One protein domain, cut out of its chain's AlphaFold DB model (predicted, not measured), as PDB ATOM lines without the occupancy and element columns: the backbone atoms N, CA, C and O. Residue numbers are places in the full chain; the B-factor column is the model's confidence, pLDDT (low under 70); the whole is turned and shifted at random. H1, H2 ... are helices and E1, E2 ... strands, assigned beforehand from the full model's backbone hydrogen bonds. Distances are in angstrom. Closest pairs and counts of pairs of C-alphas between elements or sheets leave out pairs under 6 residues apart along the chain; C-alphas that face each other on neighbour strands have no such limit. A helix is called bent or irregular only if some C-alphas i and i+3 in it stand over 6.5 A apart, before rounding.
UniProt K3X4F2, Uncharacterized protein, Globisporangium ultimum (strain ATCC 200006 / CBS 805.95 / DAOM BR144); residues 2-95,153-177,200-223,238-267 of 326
ATOM      1  N   LEU A   2      29.976 -44.319  66.321       57.31
ATOM      2  CA  LEU A   2      30.292 -42.873  66.340       57.31
ATOM      3  C   LEU A   2      30.179 -42.193  64.967       57.31
ATOM      4  O   LEU A   2      30.154 -40.974  64.847       57.31
ATOM      5  N   GLU A   3      30.102 -43.015  63.929       64.50
ATOM      6  CA  GLU A   3      30.118 -42.605  62.534       64.50
ATOM      7  C   GLU A   3      28.820 -41.900  62.118       64.50
ATOM      8  O   GLU A   3      28.866 -40.895  61.421       64.50
ATOM      9  N   GLY A   4      27.665 -42.381  62.590       67.81
ATOM     10  CA  GLY A   4      26.363 -41.793  62.261       67.81
ATOM     11  C   GLY A   4      26.215 -40.335  62.713       67.81
ATOM     12  O   GLY A   4      25.909 -39.486  61.874       67.81
ATOM     13  N   PRO A   5      26.466 -40.016  63.998       68.69
ATOM     14  CA  PRO A   5      26.377 -38.648  64.503       68.69
ATOM     15  C   PRO A   5      27.343 -37.680  63.813       68.69
ATOM     16  O   PRO A   5      26.928 -36.598  63.409       68.69
ATOM     17  N   LEU A   6      28.605 -38.080  63.605       68.12
ATOM     18  CA  LEU A   6      29.600 -37.230  62.945       68.12
ATOM     19  C   LEU A   6      29.234 -36.964  61.478       68.12
ATOM     20  O   LEU A   6      29.262 -35.818  61.037       68.12
ATOM     21  N   LYS A   7      28.835 -38.004  60.730       70.81
ATOM     22  CA  LYS A   7      28.362 -37.849  59.346       70.81
ATOM     23  C   LYS A   7      27.143 -36.928  59.276       70.81
ATOM     24  O   LYS A   7      27.071 -36.071  58.402       70.81
ATOM     25  N   SER A   8      26.210 -37.063  60.219       71.25
ATOM     26  CA  SER A   8      25.034 -36.191  60.304       71.25
ATOM     27  C   SER A   8      25.414 -34.735  60.570       71.25
ATOM     28  O   SER A   8      24.866 -33.842  59.929       71.25
ATOM     29  N   TRP A   9      26.368 -34.495  61.471       74.56
ATOM     30  CA  TRP A   9      26.851 -33.150  61.773       74.56
ATOM     31  C   TRP A   9      27.550 -32.506  60.569       74.56
ATOM     32  O   TRP A   9      27.279 -31.355  60.258       74.56
ATOM     33  N   ILE A  10      28.385 -33.246  59.834       73.44
ATOM     34  CA  ILE A  10      29.066 -32.719  58.637       73.44
ATOM     35  C   ILE A  10      28.064 -32.395  57.528       73.44
ATOM     36  O   ILE A  10      28.196 -31.365  56.873       73.44
ATOM     37  N   CYS A  11      27.042 -33.233  57.326       73.50
ATOM     38  CA  CYS A  11      25.959 -32.919  56.394       73.50
ATOM     39  C   CYS A  11      25.222 -31.639  56.801       73.50
ATOM     40  O   CYS A  11      24.962 -30.800  55.947       73.50
ATOM     41  N   TYR A  12      24.924 -31.479  58.094       76.94
ATOM     42  CA  TYR A  12      24.310 -30.263  58.624       76.94
ATOM     43  C   TYR A  12      25.207 -29.034  58.415       76.94
ATOM     44  O   TYR A  12      24.741 -28.012  57.926       76.94
ATOM     45  N   PHE A  13      26.504 -29.151  58.705       77.44
ATOM     46  CA  PHE A  13      27.479 -28.085  58.484       77.44
ATOM     47  C   PHE A  13      27.562 -27.689  57.004       77.44
ATOM     48  O   PHE A  13      27.512 -26.509  56.681       77.44
ATOM     49  N   LEU A  14      27.637 -28.654  56.083       78.62
ATOM     50  CA  LEU A  14      27.664 -28.372  54.644       78.62
ATOM     51  C   LEU A  14      26.377 -27.697  54.162       78.62
ATOM     52  O   LEU A  14      26.444 -26.785  53.341       78.62
ATOM     53  N   ASP A  15      25.222 -28.098  54.695       81.00
ATOM     54  CA  ASP A  15      23.929 -27.508  54.346       81.00
ATOM     55  C   ASP A  15      23.824 -26.028  54.754       81.00
ATOM     56  O   ASP A  15      23.112 -25.258  54.114       81.00
ATOM     57  N   GLN A  16      24.585 -25.571  55.752       81.19
ATOM     58  CA  GLN A  16      24.635 -24.147  56.110       81.19
ATOM     59  C   GLN A  16      25.322 -23.279  55.042       81.19
ATOM     60  O   GLN A  16      24.994 -22.096  54.916       81.19
ATOM     61  N   TYR A  17      26.253 -23.842  54.266       83.75
ATOM     62  CA  TYR A  17      27.075 -23.097  53.300       83.75
ATOM     63  C   TYR A  17      26.750 -23.406  51.834       83.75
ATOM     64  O   TYR A  17      27.124 -22.632  50.951       83.75
ATOM     65  N   VAL A  18      26.055 -24.511  51.559       84.62
ATOM     66  CA  VAL A  18      25.766 -25.009  50.207       84.62
ATOM     67  C   VAL A  18      24.259 -25.103  49.982       84.62
ATOM     68  O   VAL A  18      23.517 -25.466  50.891       84.62
ATOM     69  N   ASP A  19      23.805 -24.768  48.773       79.25
ATOM     70  CA  ASP A  19      22.398 -24.859  48.366       79.25
ATOM     71  C   ASP A  19      22.006 -26.251  47.826       79.25
ATOM     72  O   ASP A  19      22.792 -26.946  47.178       79.25
ATOM     73  N   SER A  20      20.798 -26.697  48.175       61.69
ATOM     74  CA  SER A  20      20.593 -28.013  48.809       61.69
ATOM     75  C   SER A  20      20.003 -29.143  47.937       61.69
ATOM     76  O   SER A  20      19.318 -30.015  48.472       61.69
ATOM     77  N   GLU A  21      20.289 -29.235  46.632       60.19
ATOM     78  CA  GLU A  21      19.800 -30.383  45.828       60.19
ATOM     79  C   GLU A  21      20.814 -31.546  45.739       60.19
ATOM     80  O   GLU A  21      20.483 -32.709  45.988       60.19
ATOM     81  N   SER A  22      22.093 -31.256  45.485       59.06
ATOM     82  CA  SER A  22      23.156 -32.270  45.348       59.06
ATOM     83  C   SER A  22      23.665 -32.822  46.691       59.06
ATOM     84  O   SER A  22      24.176 -33.950  46.756       59.06
ATOM     85  N   VAL A  23      23.467 -32.068  47.780       62.72
ATOM     86  CA  VAL A  23      23.849 -32.450  49.150       62.72
ATOM     87  C   VAL A  23      22.999 -33.618  49.654       62.72
ATOM     88  O   VAL A  23      23.534 -34.571  50.217       62.72
ATOM     89  N   GLN A  24      21.686 -33.617  49.394       59.94
ATOM     90  CA  GLN A  24      20.773 -34.644  49.912       59.94
ATOM     91  C   GLN A  24      21.000 -36.027  49.284       59.94
ATOM     92  O   GLN A  24      20.927 -37.049  49.973       59.94
ATOM     93  N   VAL A  25      21.284 -36.076  47.979       57.47
ATOM     94  CA  VAL A  25      21.552 -37.329  47.250       57.47
ATOM     95  C   VAL A  25      22.860 -37.951  47.731       57.47
ATOM     96  O   VAL A  25      22.921 -39.136  48.062       57.47
ATOM     97  N   SER A  26      23.895 -37.132  47.858       58.62
ATOM     98  CA  SER A  26      25.227 -37.593  48.236       58.62
ATOM     99  C   SER A  26      25.338 -37.895  49.730       58.62
ATOM    100  O   SER A  26      26.043 -38.825  50.107       58.62
ATOM    101  N   ALA A  27      24.567 -37.215  50.586       61.16
ATOM    102  CA  ALA A  27      24.429 -37.568  51.998       61.16
ATOM    103  C   ALA A  27      23.822 -38.970  52.187       61.16
ATOM    104  O   ALA A  27      24.206 -39.688  53.109       61.16
ATOM    105  N   LYS A  28      22.902 -39.402  51.308       58.38
ATOM    106  CA  LYS A  28      22.382 -40.783  51.311       58.38
ATOM    107  C   LYS A  28      23.453 -41.792  50.882       58.38
ATOM    108  O   LYS A  28      23.536 -42.856  51.488       58.38
ATOM    109  N   LEU A  29      24.290 -41.447  49.901       57.91
ATOM    110  CA  LEU A  29      25.398 -42.291  49.426       57.91
ATOM    111  C   LEU A  29      26.564 -42.360  50.426       57.91
ATOM    112  O   LEU A  29      27.197 -43.397  50.587       57.91
ATOM    113  N   TRP A  30      26.815 -41.293  51.176       64.25
ATOM    114  CA  TRP A  30      27.862 -41.267  52.196       64.25
ATOM    115  C   TRP A  30      27.522 -42.100  53.438       64.25
ATOM    116  O   TRP A  30      28.404 -42.524  54.184       64.25
ATOM    117  N   LYS A  31      26.245 -42.434  53.652       61.41
ATOM    118  CA  LYS A  31      25.870 -43.425  54.672       61.41
ATOM    119  C   LYS A  31      26.386 -44.832  54.340       61.41
ATOM    120  O   LYS A  31      26.516 -45.625  55.265       61.41
ATOM    121  N   SER A  32      26.707 -45.134  53.075       57.88
ATOM    122  CA  SER A  32      27.238 -46.440  52.647       57.88
ATOM    123  C   SER A  32      28.724 -46.439  52.262       57.88
ATOM    124  O   SER A  32      29.282 -47.514  52.058       57.88
ATOM    125  N   SER A  33      29.378 -45.274  52.178       63.62
ATOM    126  CA  SER A  33      30.796 -45.146  51.809       63.62
ATOM    127  C   SER A  33      31.589 -44.287  52.803       63.62
ATOM    128  O   SER A  33      31.030 -43.483  53.548       63.62
ATOM    129  N   GLU A  34      32.912 -44.435  52.817       69.06
ATOM    130  CA  GLU A  34      33.827 -43.600  53.616       69.06
ATOM    131  C   GLU A  34      34.164 -42.266  52.929       69.06
ATOM    132  O   GLU A  34      34.678 -41.347  53.568       69.06
ATOM    133  N   ARG A  35      33.841 -42.143  51.636       75.06
ATOM    134  CA  ARG A  35      34.181 -40.998  50.786       75.06
ATOM    135  C   ARG A  35      32.914 -40.234  50.418       75.06
ATOM    136  O   ARG A  35      31.972 -40.823  49.885       75.06
ATOM    137  N   LEU A  36      32.882 -38.933  50.691       80.69
ATOM    138  CA  LEU A  36      31.809 -38.040  50.261       80.69
ATOM    139  C   LEU A  36      32.272 -37.298  49.013       80.69
ATOM    140  O   LEU A  36      33.281 -36.601  49.050       80.69
ATOM    141  N   LYS A  37      31.524 -37.428  47.919       83.56
ATOM    142  CA  LYS A  37      31.773 -36.682  46.689       83.56
ATOM    143  C   LYS A  37      30.516 -35.913  46.303       83.56
ATOM    144  O   LYS A  37      29.450 -36.504  46.157       83.56
ATOM    145  N   LEU A  38      30.666 -34.604  46.161       83.38
ATOM    146  CA  LEU A  38      29.640 -33.659  45.751       83.38
ATOM    147  C   LEU A  38      30.093 -32.989  44.452       83.38
ATOM    148  O   LEU A  38      31.265 -32.650  44.304       83.38
ATOM    149  N   GLU A  39      29.172 -32.794  43.515       83.12
ATOM    150  CA  GLU A  39      29.439 -32.111  42.247       83.12
ATOM    151  C   GLU A  39      28.454 -30.955  42.061       83.12
ATOM    152  O   GLU A  39      27.301 -31.044  42.486       83.12
ATOM    153  N   ASN A  40      28.919 -29.896  41.397       79.88
ATOM    154  CA  ASN A  40      28.159 -28.702  41.030       79.88
ATOM    155  C   ASN A  40      27.425 -28.075  42.223       79.88
ATOM    156  O   ASN A  40      26.198 -27.986  42.244       79.88
ATOM    157  N   LEU A  41      28.188 -27.670  43.236       83.06
ATOM    158  CA  LEU A  41      27.643 -27.031  44.426       83.06
ATOM    159  C   LEU A  41      27.525 -25.522  44.216       83.06
ATOM    160  O   LEU A  41      28.486 -24.868  43.805       83.06
ATOM    161  N   THR A  42      26.371 -24.971  44.576       85.00
ATOM    162  CA  THR A  42      26.151 -23.524  44.651       85.00
ATOM    163  C   THR A  42      26.341 -23.064  46.090       85.00
ATOM    164  O   THR A  42      25.834 -23.692  47.020       85.00
ATOM    165  N   LEU A  43      27.080 -21.976  46.285       86.56
ATOM    166  CA  LEU A  43      27.364 -21.422  47.606       86.56
ATOM    167  C   LEU A  43      26.250 -20.475  48.063       86.56
ATOM    168  O   LEU A  43      25.791 -19.627  47.298       86.56
ATOM    169  N   LYS A  44      25.855 -20.590  49.334       87.69
ATOM    170  CA  LYS A  44      24.918 -19.669  49.990       87.69
ATOM    171  C   LYS A  44      25.618 -18.356  50.348       87.69
ATOM    172  O   LYS A  44      26.823 -18.325  50.595       87.69
ATOM    173  N   LYS A  45      24.840 -17.270  50.460       83.75
ATOM    174  CA  LYS A  45      25.336 -15.951  50.909       83.75
ATOM    175  C   LYS A  45      26.042 -16.019  52.280       83.75
ATOM    176  O   LYS A  45      26.947 -15.232  52.529       83.75
ATOM    177  N   SER A  46      25.683 -17.001  53.115       81.75
ATOM    178  CA  SER A  46      26.252 -17.281  54.444       81.75
ATOM    179  C   SER A  46      27.754 -17.575  54.460       81.75
ATOM    180  O   SER A  46      28.370 -17.500  55.521       81.75
ATOM    181  N   ILE A  47      28.368 -17.910  53.317       85.75
ATOM    182  CA  ILE A  47      29.815 -18.160  53.258       85.75
ATOM    183  C   ILE A  47      30.644 -16.891  53.470       85.75
ATOM    184  O   ILE A  47      31.797 -16.973  53.894       85.75
ATOM    185  N   ILE A  48      30.075 -15.721  53.170       86.12
ATOM    186  CA  ILE A  48      30.754 -14.450  53.383       86.12
ATOM    187  C   ILE A  48      30.423 -13.967  54.790       86.12
ATOM    188  O   ILE A  48      29.251 -13.755  55.105       86.12
ATOM    189  N   PRO A  49      31.432 -13.822  55.661       83.06
ATOM    190  CA  PRO A  49      31.176 -13.442  57.033       83.06
ATOM    191  C   PRO A  49      30.744 -11.976  57.109       83.06
ATOM    192  O   PRO A  49      31.253 -11.132  56.373       83.06
ATOM    193  N   SER A  50      29.862 -11.655  58.057       76.25
ATOM    194  CA  SER A  50      29.254 -10.321  58.198       76.25
ATOM    195  C   SER A  50      30.248  -9.186  58.467       76.25
ATOM    196  O   SER A  50      29.908  -8.023  58.292       76.25
ATOM    197  N   TRP A  51      31.472  -9.495  58.910       79.94
ATOM    198  CA  TRP A  51      32.521  -8.491  59.130       79.94
ATOM    199  C   TRP A  51      33.215  -8.045  57.837       79.94
ATOM    200  O   TRP A  51      33.961  -7.066  57.849       79.94
ATOM    201  N   LEU A  52      33.016  -8.766  56.730       84.94
ATOM    202  CA  LEU A  52      33.652  -8.466  55.457       84.94
ATOM    203  C   LEU A  52      32.784  -7.474  54.656       84.94
ATOM    204  O   LEU A  52      31.590  -7.721  54.503       84.94
ATOM    205  N   PRO A  53      33.345  -6.388  54.084       86.69
ATOM    206  CA  PRO A  53      32.581  -5.368  53.353       86.69
ATOM    207  C   PRO A  53      32.216  -5.806  51.922       86.69
ATOM    208  O   PRO A  53      32.254  -5.016  50.977       86.69
ATOM    209  N   PHE A  54      31.914  -7.090  51.740       88.38
ATOM    210  CA  PHE A  54      31.579  -7.681  50.456       88.38
ATOM    211  C   PHE A  54      30.352  -8.576  50.595       88.38
ATOM    212  O   PHE A  54      30.174  -9.242  51.610       88.38
ATOM    213  N   ARG A  55      29.544  -8.656  49.538       86.56
ATOM    214  CA  ARG A  55      28.454  -9.626  49.405       86.56
ATOM    215  C   ARG A  55      28.781 -10.665  48.352       86.56
ATOM    216  O   ARG A  55      29.404 -10.359  47.335       86.56
ATOM    217  N   LEU A  56      28.321 -11.895  48.572       87.88
ATOM    218  CA  LEU A  56      28.380 -12.935  47.551       87.88
ATOM    219  C   LEU A  56      27.356 -12.628  46.452       87.88
ATOM    220  O   LEU A  56      26.154 -12.657  46.708       87.88
ATOM    221  N   LYS A  57      27.826 -12.384  45.226       84.00
ATOM    222  CA  LYS A  57      26.971 -12.341  44.030       84.00
ATOM    223  C   LYS A  57      26.673 -13.744  43.528       84.00
ATOM    224  O   LYS A  57      25.527 -14.111  43.306       84.00
ATOM    225  N   THR A  58      27.726 -14.529  43.333       82.38
ATOM    226  CA  THR A  58      27.619 -15.928  42.931       82.38
ATOM    227  C   THR A  58      28.825 -16.691  43.451       82.38
ATOM    228  O   THR A  58      29.932 -16.157  43.505       82.38
ATOM    229  N   GLY A  59      28.614 -17.933  43.864       85.44
ATOM    230  CA  GLY A  59      29.680 -18.807  44.316       85.44
ATOM    231  C   GLY A  59      29.406 -20.230  43.866       85.44
ATOM    232  O   GLY A  59      28.275 -20.707  43.947       85.44
ATOM    233  N   PHE A  60      30.444 -20.887  43.368       84.62
ATOM    234  CA  PHE A  60      30.339 -22.202  42.763       84.62
ATOM    235  C   PHE A  60      31.544 -23.066  43.107       84.62
ATOM    236  O   PHE A  60      32.679 -22.589  43.124       84.62
ATOM    237  N   ILE A  61      31.289 -24.352  43.327       87.19
ATOM    238  CA  ILE A  61      32.313 -25.383  43.455       87.19
ATOM    239  C   ILE A  61      31.980 -26.489  42.455       87.19
ATOM    240  O   ILE A  61      30.923 -27.119  42.544       87.19
ATOM    241  N   GLY A  62      32.892 -26.752  41.518       83.00
ATOM    242  CA  GLY A  62      32.726 -27.810  40.523       83.00
ATOM    243  C   GLY A  62      32.653 -29.189  41.165       83.00
ATOM    244  O   GLY A  62      31.720 -29.951  40.904       83.00
ATOM    245  N   GLN A  63      33.601 -29.494  42.048       85.94
ATOM    246  CA  GLN A  63      33.623 -30.756  42.775       85.94
ATOM    247  C   GLN A  63      34.206 -30.582  44.176       85.94
ATOM    248  O   GLN A  63      35.231 -29.932  44.377       85.94
ATOM    249  N   PHE A  64      33.552 -31.212  45.144       88.50
ATOM    250  CA  PHE A  64      34.001 -31.319  46.521       88.50
ATOM    251  C   PHE A  64      34.158 -32.793  46.886       88.50
ATOM    252  O   PHE A  64      33.247 -33.595  46.680       88.50
ATOM    253  N   GLU A  65      35.313 -33.150  47.434       87.69
ATOM    254  CA  GLU A  65      35.587 -34.489  47.951       87.69
ATOM    255  C   GLU A  65      36.015 -34.395  49.412       87.69
ATOM    256  O   GLU A  65      36.941 -33.659  49.744       87.69
ATOM    257  N   ALA A  66      35.383 -35.170  50.286       85.62
ATOM    258  CA  ALA A  66      35.810 -35.335  51.666       85.62
ATOM    259  C   ALA A  66      36.074 -36.816  51.947       85.62
ATOM    260  O   ALA A  66      35.159 -37.643  51.955       85.62
ATOM    261  N   ASP A  67      37.342 -37.129  52.194       82.62
ATOM    262  CA  ASP A  67      37.814 -38.435  52.633       82.62
ATOM    263  C   ASP A  67      38.042 -38.370  54.146       82.62
ATOM    264  O   ASP A  67      39.008 -37.780  54.642       82.62
ATOM    265  N   LEU A  68      37.107 -38.969  54.883       78.06
ATOM    266  CA  LEU A  68      37.058 -38.942  56.342       78.06
ATOM    267  C   LEU A  68      37.125 -40.376  56.873       78.06
ATOM    268  O   LEU A  68      36.096 -40.940  57.251       78.06
ATOM    269  N   PRO A  69      38.321 -40.996  56.879       70.12
ATOM    270  CA  PRO A  69      38.458 -42.359  57.361       70.12
ATOM    271  C   PRO A  69      38.138 -42.410  58.856       70.12
ATOM    272  O   PRO A  69      38.501 -41.513  59.620       70.12
ATOM    273  N   ILE A  70      37.503 -43.493  59.303       66.69
ATOM    274  CA  ILE A  70      37.104 -43.669  60.709       66.69
ATOM    275  C   ILE A  70      38.326 -43.576  61.645       66.69
ATOM    276  O   ILE A  70      38.232 -43.053  62.754       66.69
ATOM    277  N   SER A  71      39.503 -44.001  61.178       63.84
ATOM    278  CA  SER A  71      40.780 -43.881  61.892       63.84
ATOM    279  C   SER A  71      41.243 -42.433  62.120       63.84
ATOM    280  O   SER A  71      41.990 -42.192  63.071       63.84
ATOM    281  N   ALA A  72      40.785 -41.460  61.320       60.91
ATOM    282  CA  ALA A  72      41.082 -40.041  61.532       60.91
ATOM    283  C   ALA A  72      40.329 -39.455  62.731       60.91
ATOM    284  O   ALA A  72      40.877 -38.626  63.452       60.91
ATOM    285  N   ILE A  73      39.125 -39.958  63.019       60.34
ATOM    286  CA  ILE A  73      38.318 -39.547  64.183       60.34
ATOM    287  C   ILE A  73      39.050 -39.882  65.496       60.34
ATOM    288  O   ILE A  73      38.942 -39.165  66.490       60.34
ATOM    289  N   PHE A  74      39.850 -40.953  65.486       61.34
ATOM    290  CA  PHE A  74      40.670 -41.379  66.623       61.34
ATOM    291  C   PHE A  74      42.087 -40.778  66.627       61.34
ATOM    292  O   PHE A  74      42.853 -41.053  67.547       61.34
ATOM    293  N   GLY A  75      42.435 -39.940  65.641       60.09
ATOM    294  CA  GLY A  75      43.749 -39.295  65.521       60.09
ATOM    295  C   GLY A  75      44.850 -40.166  64.902       60.09
ATOM    296  O   GLY A  75      46.015 -39.785  64.935       60.09
ATOM    297  N   ASN A  76      44.509 -41.326  64.329       62.09
ATOM    298  CA  ASN A  76      45.485 -42.252  63.739       62.09
ATOM    299  C   ASN A  76      45.726 -42.011  62.237       62.09
ATOM    300  O   ASN A  76      46.715 -42.508  61.691       62.09
ATOM    301  N   ALA A  77      44.852 -41.261  61.565       66.19
ATOM    302  CA  ALA A  77      44.954 -40.904  60.150       66.19
ATOM    303  C   ALA A  77      44.563 -39.434  59.921       66.19
ATOM    304  O   ALA A  77      43.935 -38.816  60.777       66.19
ATOM    305  N   SER A  78      44.922 -38.874  58.768       72.06
ATOM    306  CA  SER A  78      44.568 -37.497  58.401       72.06
ATOM    307  C   SER A  78      43.297 -37.465  57.556       72.06
ATOM    308  O   SER A  78      43.188 -38.191  56.565       72.06
ATOM    309  N   ALA A  79      42.356 -36.603  57.934       80.25
ATOM    310  CA  ALA A  79      41.201 -36.253  57.115       80.25
ATOM    311  C   ALA A  79      41.654 -35.439  55.894       80.25
ATOM    312  O   ALA A  79      42.518 -34.571  56.031       80.25
ATOM    313  N   LYS A  80      41.081 -35.695  54.714       86.69
ATOM    314  CA  LYS A  80      41.418 -34.971  53.478       86.69
ATOM    315  C   LYS A  80      40.168 -34.352  52.878       86.69
ATOM    316  O   LYS A  80      39.213 -35.061  52.583       86.69
ATOM    317  N   ILE A  81      40.199 -33.044  52.661       89.81
ATOM    318  CA  ILE A  81      39.150 -32.312  51.956       89.81
ATOM    319  C   ILE A  81      39.751 -31.710  50.694       89.81
ATOM    320  O   ILE A  81      40.810 -31.084  50.738       89.81
ATOM    321  N   LYS A  82      39.065 -31.901  49.571       91.06
ATOM    322  CA  LYS A  82      39.460 -31.373  48.274       91.06
ATOM    323  C   LYS A  82      38.351 -30.540  47.662       91.06
ATOM    324  O   LYS A  82      37.205 -30.977  47.601       91.06
ATOM    325  N   PHE A  83      38.728 -29.381  47.150       91.50
ATOM    326  CA  PHE A  83      37.879 -28.514  46.351       91.50
ATOM    327  C   PHE A  83      38.495 -28.374  44.964       91.50
ATOM    328  O   PHE A  83      39.692 -28.122  44.835       91.50
ATOM    329  N   ILE A  84      37.689 -28.550  43.927       89.81
ATOM    330  CA  ILE A  84      38.121 -28.445  42.536       89.81
ATOM    331  C   ILE A  84      37.197 -27.463  41.827       89.81
ATOM    332  O   ILE A  84      35.973 -27.589  41.920       89.81
ATOM    333  N   ASP A  85      37.811 -26.517  41.117       88.38
ATOM    334  CA  ASP A  85      37.159 -25.464  40.340       88.38
ATOM    335  C   ASP A  85      36.228 -24.614  41.220       88.38
ATOM    336  O   ASP A  85      35.002 -24.745  41.191       88.38
ATOM    337  N   VAL A  86      36.835 -23.754  42.042       89.12
ATOM    338  CA  VAL A  86      36.127 -22.872  42.978       89.12
ATOM    339  C   VAL A  86      36.061 -21.461  42.408       89.12
ATOM    340  O   VAL A  86      37.098 -20.828  42.220       89.12
ATOM    341  N   LEU A  87      34.851 -20.937  42.209       87.44
ATOM    342  CA  LEU A  87      34.628 -19.525  41.908       87.44
ATOM    343  C   LEU A  87      33.885 -18.844  43.044       87.44
ATOM    344  O   LEU A  87      32.837 -19.311  43.486       87.44
ATOM    345  N   ILE A  88      34.369 -17.666  43.415       90.00
ATOM    346  CA  ILE A  88      33.650 -16.735  44.274       90.00
ATOM    347  C   ILE A  88      33.608 -15.373  43.579       90.00
ATOM    348  O   ILE A  88      34.653 -14.779  43.317       90.00
ATOM    349  N   VAL A  89      32.405 -14.869  43.294       88.19
ATOM    350  CA  VAL A  89      32.183 -13.493  42.830       88.19
ATOM    351  C   VAL A  89      31.595 -12.677  43.959       88.19
ATOM    352  O   VAL A  89      30.516 -12.969  44.477       88.19
ATOM    353  N   LEU A  90      32.311 -11.625  44.302       90.38
ATOM    354  CA  LEU A  90      31.993 -10.684  45.348       90.38
ATOM    355  C   LEU A  90      31.566  -9.355  44.737       90.38
ATOM    356  O   LEU A  90      32.077  -8.944  43.695       90.38
ATOM    357  N   ALA A  91      30.670  -8.659  45.416       87.62
ATOM    358  CA  ALA A  91      30.402  -7.249  45.184       87.62
ATOM    359  C   ALA A  91      30.755  -6.450  46.434       87.62
ATOM    360  O   ALA A  91      30.513  -6.945  47.536       87.62
ATOM    361  N   PRO A  92      31.320  -5.240  46.302       87.56
ATOM    362  CA  PRO A  92      31.369  -4.291  47.405       87.56
ATOM    363  C   PRO A  92      29.967  -4.067  47.964       87.56
ATOM    364  O   PRO A  92      29.012  -3.993  47.191       87.56
ATOM    365  N   LEU A  93      29.864  -3.961  49.285       80.62
ATOM    366  CA  LEU A  93      28.622  -3.573  49.941       80.62
ATOM    367  C   LEU A  93      28.221  -2.169  49.461       80.62
ATOM    368  O   LEU A  93      29.041  -1.248  49.563       80.62
ATOM    369  N   GLN A  94      27.014  -2.000  48.916       71.31
ATOM    370  CA  GLN A  94      26.473  -0.665  48.661       71.31
ATOM    371  C   GLN A  94      25.642  -0.248  49.883       71.31
ATOM    372  O   GLN A  94      25.308  -1.047  50.757       71.31
ATOM    373  N   HIS A  95      25.434   1.053  50.040       63.84
ATOM    374  CA  HIS A  95      24.698   1.609  51.176       63.84
ATOM    375  C   HIS A  95      23.428   2.289  50.669       63.84
ATOM    376  O   HIS A  95      23.106   3.409  51.058       63.84
ATOM    377  N   LYS A 153      40.755 -32.854  67.286       72.56
ATOM    378  CA  LYS A 153      41.758 -33.760  66.693       72.56
ATOM    379  C   LYS A 153      41.604 -33.951  65.182       72.56
ATOM    380  O   LYS A 153      42.609 -34.127  64.487       72.56
ATOM    381  N   LEU A 154      40.369 -33.950  64.681       74.44
ATOM    382  CA  LEU A 154      40.077 -34.042  63.251       74.44
ATOM    383  C   LEU A 154      40.565 -32.785  62.525       74.44
ATOM    384  O   LEU A 154      41.242 -32.906  61.508       74.44
ATOM    385  N   ILE A 155      40.274 -31.597  63.061       76.62
ATOM    386  CA  ILE A 155      40.686 -30.301  62.495       76.62
ATOM    387  C   ILE A 155      42.209 -30.120  62.569       76.62
ATOM    388  O   ILE A 155      42.838 -29.672  61.599       76.62
ATOM    389  N   ASP A 156      42.817 -30.524  63.685       75.31
ATOM    390  CA  ASP A 156      44.264 -30.460  63.884       75.31
ATOM    391  C   ASP A 156      44.999 -31.222  62.782       75.31
ATOM    392  O   ASP A 156      45.978 -30.716  62.245       75.31
ATOM    393  N   ASN A 157      44.476 -32.375  62.356       76.94
ATOM    394  CA  ASN A 157      45.078 -33.225  61.323       76.94
ATOM    395  C   ASN A 157      44.424 -33.094  59.939       76.94
ATOM    396  O   ASN A 157      44.701 -33.906  59.049       76.94
ATOM    397  N   LEU A 158      43.558 -32.097  59.753       83.88
ATOM    398  CA  LEU A 158      42.855 -31.874  58.500       83.88
ATOM    399  C   LEU A 158      43.815 -31.367  57.422       83.88
ATOM    400  O   LEU A 158      44.483 -30.343  57.602       83.88
ATOM    401  N   GLN A 159      43.826 -32.073  56.295       88.81
ATOM    402  CA  GLN A 159      44.511 -31.689  55.070       88.81
ATOM    403  C   GLN A 159      43.501 -31.114  54.080       88.81
ATOM    404  O   GLN A 159      42.473 -31.735  53.804       88.81
ATOM    405  N   ILE A 160      43.806 -29.941  53.536       91.19
ATOM    406  CA  ILE A 160      42.952 -29.227  52.585       91.19
ATOM    407  C   ILE A 160      43.724 -29.074  51.273       91.19
ATOM    408  O   ILE A 160      44.885 -28.674  51.297       91.19
ATOM    409  N   ASP A 161      43.097 -29.390  50.141       93.12
ATOM    410  CA  ASP A 161      43.624 -29.164  48.785       93.12
ATOM    411  C   ASP A 161      42.560 -28.427  47.962       93.12
ATOM    412  O   ASP A 161      41.459 -28.931  47.762       93.12
ATOM    413  N   ILE A 162      42.857 -27.219  47.503       93.50
ATOM    414  CA  ILE A 162      41.979 -26.407  46.660       93.50
ATOM    415  C   ILE A 162      42.668 -26.237  45.315       93.50
ATOM    416  O   ILE A 162      43.790 -25.745  45.251       93.50
ATOM    417  N   ARG A 163      41.996 -26.610  44.230       91.56
ATOM    418  CA  ARG A 163      42.507 -26.485  42.863       91.56
ATOM    419  C   ARG A 163      41.633 -25.550  42.057       91.56
ATOM    420  O   ARG A 163      40.412 -25.609  42.181       91.56
ATOM    421  N   ASN A 164      42.264 -24.742  41.206       89.06
ATOM    422  CA  ASN A 164      41.592 -23.752  40.367       89.06
ATOM    423  C   ASN A 164      40.659 -22.851  41.190       89.06
ATOM    424  O   ASN A 164      39.442 -22.853  41.010       89.06
ATOM    425  N   LEU A 165      41.237 -22.088  42.115       90.44
ATOM    426  CA  LEU A 165      40.506 -21.081  42.878       90.44
ATOM    427  C   LEU A 165      40.501 -19.762  42.108       90.44
ATOM    428  O   LEU A 165      41.553 -19.271  41.702       90.44
ATOM    429  N   HIS A 166      39.333 -19.148  41.976       89.69
ATOM    430  CA  HIS A 166      39.168 -17.822  41.401       89.69
ATOM    431  C   HIS A 166      38.244 -16.986  42.283       89.69
ATOM    432  O   HIS A 166      37.068 -17.288  42.455       89.69
ATOM    433  N   ILE A 167      38.789 -15.911  42.844       91.12
ATOM    434  CA  ILE A 167      38.030 -14.905  43.582       91.12
ATOM    435  C   ILE A 167      37.988 -13.645  42.725       91.12
ATOM    436  O   ILE A 167      39.030 -13.107  42.348       91.12
ATOM    437  N   ARG A 168      36.787 -13.170  42.405       89.88
ATOM    438  CA  ARG A 168      36.546 -11.976  41.593       89.88
ATOM    439  C   ARG A 168      35.689 -10.998  42.378       89.88
ATOM    440  O   ARG A 168      34.653 -11.372  42.897       89.88
ATOM    441  N   ILE A 169      36.097  -9.745  42.436       91.44
ATOM    442  CA  ILE A 169      35.337  -8.640  43.008       91.44
ATOM    443  C   ILE A 169      34.852  -7.781  41.845       91.44
ATOM    444  O   ILE A 169      35.659  -7.371  41.017       91.44
ATOM    445  N   GLU A 170      33.556  -7.504  41.785       87.56
ATOM    446  CA  GLU A 170      32.927  -6.674  40.759       87.56
ATOM    447  C   GLU A 170      32.189  -5.507  41.395       87.56
ATOM    448  O   GLU A 170      31.323  -5.714  42.245       87.56
ATOM    449  N   GLY A 171      32.460  -4.291  40.932       85.19
ATOM    450  CA  GLY A 171      31.826  -3.098  41.475       85.19
ATOM    451  C   GLY A 171      31.685  -1.973  40.465       85.19
ATOM    452  O   GLY A 171      32.078  -2.082  39.300       85.19
ATOM    453  N   PHE A 172      31.117  -0.877  40.950       82.88
ATOM    454  CA  PHE A 172      31.010   0.378  40.226       82.88
ATOM    455  C   PHE A 172      31.926   1.406  40.873       82.88
ATOM    456  O   PHE A 172      31.987   1.538  42.093       82.88
ATOM    457  N   TRP A 173      32.648   2.133  40.038       76.62
ATOM    458  CA  TRP A 173      33.433   3.285  40.427       76.62
ATOM    459  C   TRP A 173      32.750   4.542  39.895       76.62
ATOM    460  O   TRP A 173      32.414   4.624  38.710       76.62
ATOM    461  N   TYR A 174      32.561   5.525  40.771       74.62
ATOM    462  CA  TYR A 174      32.022   6.835  40.425       74.62
ATOM    463  C   TYR A 174      33.184   7.821  40.392       74.62
ATOM    464  O   TYR A 174      33.632   8.288  41.443       74.62
ATOM    465  N   PRO A 175      33.739   8.112  39.210       66.31
ATOM    466  CA  PRO A 175      34.868   9.008  39.136       66.31
ATOM    467  C   PRO A 175      34.402  10.435  39.461       66.31
ATOM    468  O   PRO A 175      33.504  10.977  38.821       66.31
ATOM    469  N   THR A 176      35.041  11.073  40.441       64.62
ATOM    470  CA  THR A 176      34.819  12.491  40.791       64.62
ATOM    471  C   THR A 176      35.239  13.455  39.677       64.62
ATOM    472  O   THR A 176      34.902  14.635  39.713       64.62
ATOM    473  N   THR A 177      35.955  12.960  38.667       57.88
ATOM    474  CA  THR A 177      36.321  13.685  37.446       57.88
ATOM    475  C   THR A 177      35.916  12.855  36.228       57.88
ATOM    476  O   THR A 177      36.128  11.646  36.239       57.88
ATOM    477  N   SER A 200      28.865   5.685  35.765       65.38
ATOM    478  CA  SER A 200      29.522   4.736  36.652       65.38
ATOM    479  C   SER A 200      30.358   3.771  35.811       65.38
ATOM    480  O   SER A 200      29.868   3.118  34.887       65.38
ATOM    481  N   ALA A 201      31.656   3.706  36.092       75.94
ATOM    482  CA  ALA A 201      32.557   2.782  35.419       75.94
ATOM    483  C   ALA A 201      32.523   1.439  36.156       75.94
ATOM    484  O   ALA A 201      32.795   1.377  37.354       75.94
ATOM    485  N   LYS A 202      32.182   0.355  35.455       83.25
ATOM    486  CA  LYS A 202      32.267  -1.002  36.013       83.25
ATOM    487  C   LYS A 202      33.722  -1.424  36.099       83.25
ATOM    488  O   LYS A 202      34.430  -1.318  35.109       83.25
ATOM    489  N   PHE A 203      34.135  -1.975  37.229       87.38
ATOM    490  CA  PHE A 203      35.453  -2.581  37.370       87.38
ATOM    491  C   PHE A 203      35.325  -4.012  37.878       87.38
ATOM    492  O   PHE A 203      34.361  -4.374  38.557       87.38
ATOM    493  N   ALA A 204      36.334  -4.819  37.574       88.00
ATOM    494  CA  ALA A 204      36.546  -6.080  38.249       88.00
ATOM    495  C   ALA A 204      37.997  -6.204  38.693       88.00
ATOM    496  O   ALA A 204      38.915  -5.896  37.946       88.00
ATOM    497  N   ALA A 205      38.212  -6.693  39.899       91.44
ATOM    498  CA  ALA A 205      39.517  -7.125  40.365       91.44
ATOM    499  C   ALA A 205      39.426  -8.604  40.711       91.44
ATOM    500  O   ALA A 205      38.350  -9.104  41.031       91.44
ATOM    501  N   GLY A 206      40.520  -9.340  40.638       90.38
ATOM    502  CA  GLY A 206      40.470 -10.733  41.039       90.38
ATOM    503  C   GLY A 206      41.824 -11.335  41.299       90.38
ATOM    504  O   GLY A 206      42.856 -10.807  40.890       90.38
ATOM    505  N   ILE A 207      41.783 -12.454  42.002       91.69
ATOM    506  CA  ILE A 207      42.926 -13.283  42.334       91.69
ATOM    507  C   ILE A 207      42.578 -14.706  41.904       91.69
ATOM    508  O   ILE A 207      41.481 -15.200  42.167       91.69
ATOM    509  N   THR A 208      43.516 -15.362  41.238       89.88
ATOM    510  CA  THR A 208      43.414 -16.765  40.841       89.88
ATOM    511  C   THR A 208      44.591 -17.536  41.417       89.88
ATOM    512  O   THR A 208      45.714 -17.036  41.406       89.88
ATOM    513  N   LEU A 209      44.339 -18.743  41.917       90.81
ATOM    514  CA  LEU A 209      45.363 -19.688  42.356       90.81
ATOM    515  C   LEU A 209      45.168 -21.000  41.594       90.81
ATOM    516  O   LEU A 209      44.053 -21.525  41.537       90.81
ATOM    517  N   GLY A 210      46.252 -21.555  41.055       87.38
ATOM    518  CA  GLY A 210      46.229 -22.880  40.432       87.38
ATOM    519  C   GLY A 210      46.017 -23.985  41.467       87.38
ATOM    520  O   GLY A 210      45.154 -24.848  41.290       87.38
ATOM    521  N   ALA A 211      46.746 -23.926  42.584       90.06
ATOM    522  CA  ALA A 211      46.551 -24.834  43.712       90.06
ATOM    523  C   ALA A 211      46.870 -24.165  45.057       90.06
ATOM    524  O   ALA A 211      47.809 -23.381  45.162       90.06
ATOM    525  N   LEU A 212      46.113 -24.508  46.093       92.94
ATOM    526  CA  LEU A 212      46.343 -24.123  47.480       92.94
ATOM    527  C   LEU A 212      46.213 -25.371  48.347       92.94
ATOM    528  O   LEU A 212      45.142 -25.968  48.402       92.94
ATOM    529  N   SER A 213      47.273 -25.753  49.049       92.31
ATOM    530  CA  SER A 213      47.242 -26.873  49.982       92.31
ATOM    531  C   SER A 213      47.589 -26.432  51.396       92.31
ATOM    532  O   SER A 213      48.430 -25.562  51.604       92.31
ATOM    533  N   ALA A 214      46.929 -27.032  52.381       90.94
ATOM    534  CA  ALA A 214      47.219 -26.847  53.793       90.94
ATOM    535  C   ALA A 214      47.357 -28.218  54.451       90.94
ATOM    536  O   ALA A 214      46.418 -29.015  54.439       90.94
ATOM    537  N   VAL A 215      48.533 -28.499  55.010       88.75
ATOM    538  CA  VAL A 215      48.864 -29.793  55.621       88.75
ATOM    539  C   VAL A 215      49.493 -29.563  56.986       88.75
ATOM    540  O   VAL A 215      50.333 -28.683  57.156       88.75
ATOM    541  N   THR A 216      49.084 -30.359  57.968       84.50
ATOM    542  CA  THR A 216      49.698 -30.353  59.297       84.50
ATOM    543  C   THR A 216      51.027 -31.094  59.254       84.50
ATOM    544  O   THR A 216      51.084 -32.232  58.790       84.50
ATOM    545  N   THR A 217      52.087 -30.449  59.733       81.88
ATOM    546  CA  THR A 217      53.454 -30.975  59.722       81.88
ATOM    547  C   THR A 217      54.029 -31.036  61.138       81.88
ATOM    548  O   THR A 217      53.619 -30.259  62.004       81.88
ATOM    549  N   PRO A 218      55.009 -31.915  61.400       77.31
ATOM    550  CA  PRO A 218      55.846 -31.814  62.593       77.31
ATOM    551  C   PRO A 218      56.673 -30.515  62.589       77.31
ATOM    552  O   PRO A 218      56.771 -29.820  61.575       77.31
ATOM    553  N   SER A 219      57.330 -30.217  63.714       78.88
ATOM    554  CA  SER A 219      58.234 -29.061  63.880       78.88
ATOM    555  C   SER A 219      59.402 -29.031  62.882       78.88
ATOM    556  O   SER A 219      60.007 -27.986  62.657       78.88
ATOM    557  N   SER A 220      59.701 -30.164  62.241       80.00
ATOM    558  CA  SER A 220      60.690 -30.286  61.168       80.00
ATOM    559  C   SER A 220      60.190 -29.811  59.796       80.00
ATOM    560  O   SER A 220      60.972 -29.816  58.845       80.00
ATOM    561  N   TRP A 221      58.916 -29.408  59.677       78.12
ATOM    562  CA  TRP A 221      58.263 -28.947  58.440       78.12
ATOM    563  C   TRP A 221      58.321 -29.951  57.277       78.12
ATOM    564  O   TRP A 221      58.126 -29.583  56.118       78.12
ATOM    565  N   ARG A 222      58.587 -31.228  57.573       73.62
ATOM    566  CA  ARG A 222      58.600 -32.302  56.577       73.62
ATOM    567  C   ARG A 222      57.195 -32.849  56.387       73.62
ATOM    568  O   ARG A 222      56.483 -33.114  57.350       73.62
ATOM    569  N   ILE A 223      56.809 -33.003  55.129       67.56
ATOM    570  CA  ILE A 223      55.602 -33.725  54.748       67.56
ATOM    571  C   ILE A 223      56.045 -35.186  54.641       67.56
ATOM    572  O   ILE A 223      56.791 -35.498  53.716       67.56
ATOM    573  N   SER A 238      54.280 -29.732  74.250       49.62
ATOM    574  CA  SER A 238      53.730 -28.503  73.696       49.62
ATOM    575  C   SER A 238      52.646 -28.833  72.675       49.62
ATOM    576  O   SER A 238      52.931 -29.443  71.648       49.62
ATOM    577  N   HIS A 239      51.419 -28.378  72.932       59.12
ATOM    578  CA  HIS A 239      50.269 -28.409  72.017       59.12
ATOM    579  C   HIS A 239      50.458 -27.473  70.797       59.12
ATOM    580  O   HIS A 239      49.574 -26.692  70.456       59.12
ATOM    581  N   LEU A 240      51.633 -27.478  70.168       69.31
ATOM    582  CA  LEU A 240      51.919 -26.665  68.991       69.31
ATOM    583  C   LEU A 240      51.568 -27.469  67.740       69.31
ATOM    584  O   LEU A 240      52.176 -28.497  67.457       69.31
ATOM    585  N   VAL A 241      50.572 -26.989  66.998       74.00
ATOM    586  CA  VAL A 241      50.169 -27.549  65.705       74.00
ATOM    587  C   VAL A 241      50.771 -26.673  64.610       74.00
ATOM    588  O   VAL A 241      50.409 -25.502  64.485       74.00
ATOM    589  N   PHE A 242      51.684 -27.222  63.807       82.19
ATOM    590  CA  PHE A 242      52.237 -26.520  62.649       82.19
ATOM    591  C   PHE A 242      51.415 -26.867  61.407       82.19
ATOM    592  O   PHE A 242      51.270 -28.039  61.065       82.19
ATOM    593  N   LYS A 243      50.875 -25.856  60.718       87.44
ATOM    594  CA  LYS A 243      50.234 -26.021  59.406       87.44
ATOM    595  C   LYS A 243      51.082 -25.350  58.334       87.44
ATOM    596  O   LYS A 243      51.300 -24.142  58.372       87.44
ATOM    597  N   LEU A 244      51.533 -26.141  57.369       88.62
ATOM    598  CA  LEU A 244      52.204 -25.670  56.169       88.62
ATOM    599  C   LEU A 244      51.150 -25.352  55.106       88.62
ATOM    600  O   LEU A 244      50.422 -26.246  54.671       88.62
ATOM    601  N   ILE A 245      51.077 -24.085  54.698       92.06
ATOM    602  CA  ILE A 245      50.193 -23.613  53.628       92.06
ATOM    603  C   ILE A 245      51.049 -23.329  52.395       92.06
ATOM    604  O   ILE A 245      51.969 -22.516  52.456       92.06
ATOM    605  N   ASN A 246      50.745 -23.990  51.283       92.31
ATOM    606  CA  ASN A 246      51.426 -23.804  50.009       92.31
ATOM    607  C   ASN A 246      50.443 -23.285  48.958       92.31
ATOM    608  O   ASN A 246      49.378 -23.867  48.775       92.31
ATOM    609  N   ALA A 247      50.814 -22.219  48.253       92.69
ATOM    610  CA  ALA A 247      50.031 -21.621  47.178       92.69
ATOM    611  C   ALA A 247      50.855 -21.617  45.886       92.69
ATOM    612  O   ALA A 247      51.967 -21.091  45.849       92.69
ATOM    613  N   LEU A 248      50.302 -22.190  44.822       90.19
ATOM    614  CA  LEU A 248      50.924 -22.320  43.509       90.19
ATOM    615  C   LEU A 248      50.136 -21.520  42.471       90.19
ATOM    616  O   LEU A 248      48.905 -21.487  42.499       90.19
ATOM    617  N   GLU A 249      50.868 -20.911  41.534       90.12
ATOM    618  CA  GLU A 249      50.309 -20.156  40.403       90.12
ATOM    619  C   GLU A 249      49.334 -19.050  40.840       90.12
ATOM    620  O   GLU A 249      48.222 -18.930  40.328       90.12
ATOM    621  N   LEU A 250      49.751 -18.243  41.820       91.81
ATOM    622  CA  LEU A 250      48.999 -17.062  42.224       91.81
ATOM    623  C   LEU A 250      49.149 -15.964  41.168       91.81
ATOM    624  O   LEU A 250      50.257 -15.517  40.873       91.81
ATOM    625  N   SER A 251      48.026 -15.479  40.649       88.88
ATOM    626  CA  SER A 251      47.971 -14.276  39.824       88.88
ATOM    627  C   SER A 251      46.851 -13.356  40.273       88.88
ATOM    628  O   SER A 251      45.809 -13.803  40.742       88.88
ATOM    629  N   ALA A 252      47.066 -12.055  40.116       91.69
ATOM    630  CA  ALA A 252      46.076 -11.027  40.394       91.69
ATOM    631  C   ALA A 252      45.869 -10.167  39.147       91.69
ATOM    632  O   ALA A 252      46.794  -9.981  38.353       91.69
ATOM    633  N   TYR A 253      44.661  -9.646  38.973       87.19
ATOM    634  CA  TYR A 253      44.322  -8.789  37.847       87.19
ATOM    635  C   TYR A 253      43.357  -7.682  38.257       87.19
ATOM    636  O   TYR A 253      42.580  -7.814  39.205       87.19
ATOM    637  N   VAL A 254      43.395  -6.598  37.488       89.56
ATOM    638  CA  VAL A 254      42.430  -5.505  37.543       89.56
ATOM    639  C   VAL A 254      41.956  -5.254  36.119       89.56
ATOM    640  O   VAL A 254      42.759  -5.044  35.215       89.56
ATOM    641  N   ASP A 255      40.649  -5.312  35.932       84.31
ATOM    642  CA  ASP A 255      39.946  -5.058  34.689       84.31
ATOM    643  C   ASP A 255      39.074  -3.801  34.850       84.31
ATOM    644  O   ASP A 255      38.006  -3.864  35.469       84.31
ATOM    645  N   PRO A 256      39.505  -2.659  34.287       81.31
ATOM    646  CA  PRO A 256      38.786  -1.389  34.371       81.31
ATOM    647  C   PRO A 256      37.416  -1.365  33.691       81.31
ATOM    648  O   PRO A 256      36.714  -0.370  33.832       81.31
ATOM    649  N   HIS A 257      37.059  -2.402  32.926       73.94
ATOM    650  CA  HIS A 257      35.771  -2.493  32.232       73.94
ATOM    651  C   HIS A 257      34.952  -3.724  32.642       73.94
ATOM    652  O   HIS A 257      33.831  -3.899  32.164       73.94
ATOM    653  N   ALA A 258      35.496  -4.577  33.517       74.00
ATOM    654  CA  ALA A 258      34.894  -5.839  33.951       74.00
ATOM    655  C   ALA A 258      34.496  -6.804  32.807       74.00
ATOM    656  O   ALA A 258      33.648  -7.672  33.006       74.00
ATOM    657  N   LEU A 259      35.103  -6.685  31.622       67.00
ATOM    658  CA  LEU A 259      34.760  -7.463  30.424       67.00
ATOM    659  C   LEU A 259      35.439  -8.837  30.372       67.00
ATOM    660  O   LEU A 259      34.927  -9.774  29.762       67.00
ATOM    661  N   HIS A 260      36.607  -8.963  30.991       60.62
ATOM    662  CA  HIS A 260      37.474 -10.120  30.887       60.62
ATOM    663  C   HIS A 260      37.326 -11.001  32.120       60.62
ATOM    664  O   HIS A 260      37.581 -10.598  33.259       60.62
ATOM    665  N   PHE A 261      36.953 -12.252  31.876       63.91
ATOM    666  CA  PHE A 261      37.056 -13.315  32.857       63.91
ATOM    667  C   PHE A 261      38.356 -14.068  32.583       63.91
ATOM    668  O   PHE A 261      38.444 -14.850  31.635       63.91
ATOM    669  N   ILE A 262      39.399 -13.788  33.365       54.69
ATOM    670  CA  ILE A 262      40.645 -14.551  33.275       54.69
ATOM    671  C   ILE A 262      40.357 -15.905  33.904       54.69
ATOM    672  O   ILE A 262      40.237 -15.988  35.121       54.69
ATOM    673  N   HIS A 263      40.209 -16.950  33.091       53.34
ATOM    674  CA  HIS A 263      40.148 -18.299  33.630       53.34
ATOM    675  C   HIS A 263      41.506 -18.978  33.548       53.34
ATOM    676  O   HIS A 263      42.078 -19.134  32.464       53.34
ATOM    677  N   SER A 264      41.950 -19.448  34.716       45.25
ATOM    678  CA  SER A 264      42.782 -20.640  34.820       45.25
ATOM    679  C   SER A 264      42.145 -21.732  33.961       45.25
ATOM    680  O   SER A 264      40.923 -21.913  33.967       45.25
ATOM    681  N   ARG A 265      42.968 -22.395  33.154       45.94
ATOM    682  CA  ARG A 265      42.564 -23.463  32.241       45.94
ATOM    683  C   ARG A 265      41.677 -24.476  32.991       45.94
ATOM    684  O   ARG A 265      41.970 -24.806  34.132       45.94
ATOM    685  N   VAL A 266      40.695 -25.036  32.276       44.00
ATOM    686  CA  VAL A 266      39.818 -26.170  32.659       44.00
ATOM    687  C   VAL A 266      38.448 -25.770  33.244       44.00
ATOM    688  O   VAL A 266      38.317 -25.504  34.422       44.00
ATOM    689  N   HIS A 267      37.411 -25.725  32.391       43.09
ATOM    690  CA  HIS A 267      36.285 -26.686  32.368       43.09
ATOM    691  C   HIS A 267      35.169 -26.176  31.410       43.09
ATOM    692  O   HIS A 267      34.606 -25.116  31.632       43.09
TER     693      HIS A 267
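Overview. This is residues 2 to 95, 153 to 177, 200 to 223 and 238 to 267 of the 326 residues of an uncharacterized protein of Globisporangium ultimum (strain ATCC 200006 / CBS 805.95 / DAOM BR144) (UniProt K3X4F2). A wall of seven mostly long strands, twisted and sharply bent partway along its strands, has a helical hairpin, H1 and H2, at its E1 edge. H2 packs on E1 and H1 packs on H2, while two helices of four residues, H3 and H4, sit near one end of the wall, and residues 256 to 267 fold back as a tail after E7. The printed part has 173 residues in the order H1 H2 E1 E2 H3 E3 H4 E4 E5 E6 E7, its class mixed, helices and strands. The mixed sheet is branched at E5: E3 and E4 are parallel, the other neighbour pairs antiparallel. It is only just compact, close to loose, with a radius of gyration of the C-alphas of 18.7 A and spans of 63 by 42 by 33 A.

Along the chain. H1, residues 3 to 17, begins at C-alpha 3 (30.118, -42.605, 62.534) and is 21.8 A long. H2 is residues 22 to 30, E1 residues 35 to 42. E2, residues 54 to 67, measures 31.5 A; H3 is residues 70 to 73. E3, residues 80 to 92, measures 32.9 A; H4 is residues 153 to 156. E4, residues 159 to 173, measures 39.5 A, and E5, residues 201 to 217, 46.5 A. E6 is residues 242 to 248; E7, residues 251 to 255, ends at C-alpha 255 (39.946, -5.058, 34.689).

Arrangement. E1 and E2 form a hairpin, with N 38 and O 64 2.8 A apart. E3 lies on the other side of E2, with N 60 and O 87 at 2.9 A. E3 and E4 have N 83 and O 161 at 2.8 A; E4 and E5 have N 169 and O 205 at 2.7 A. On the other side of E5 from E4, E6 has N 246 and O 213 at 2.8 A, and E7 has N 255 and O 204 at 2.7 A. E2 bends by 82 degrees at residue 57, E3 by 70 degrees at residue 85. H2 is on the sheet, over E1, at a height over the sheet of 8.2 A. H1 and H2 touch, the C-alphas of Cys 11 and Ala 27 being closest at 6.6 A, at a shallow tilt of 12 degrees, opposite ways. H3 and H4 only just touch, with 3 pairs of C-alphas within 8 A, closest at Ile 73 and Leu 154, 5.9 A. H4 only grazes the sheet, with residues 154 to 156. Every O i to N i+4 pair is within hydrogen-bond range in H2, and 10 of 11 are in H1; H3 and H4 are too short for such a pair.

Size, cuts and confidence. The C-alphas of Leu 2 and Thr 177, the two farthest apart, are 63.8 A apart. Residues 96 to 152, 178 to 199 and 224 to 237 are not printed; the C-alpha gaps across these cuts are 42.2, 11.3 and 19.7 A. The link from E1 to E2 is long. Mean pLDDT of the printed part is 77.9; 46 residues are under 70, among them 20 to 34 and 259 to 267.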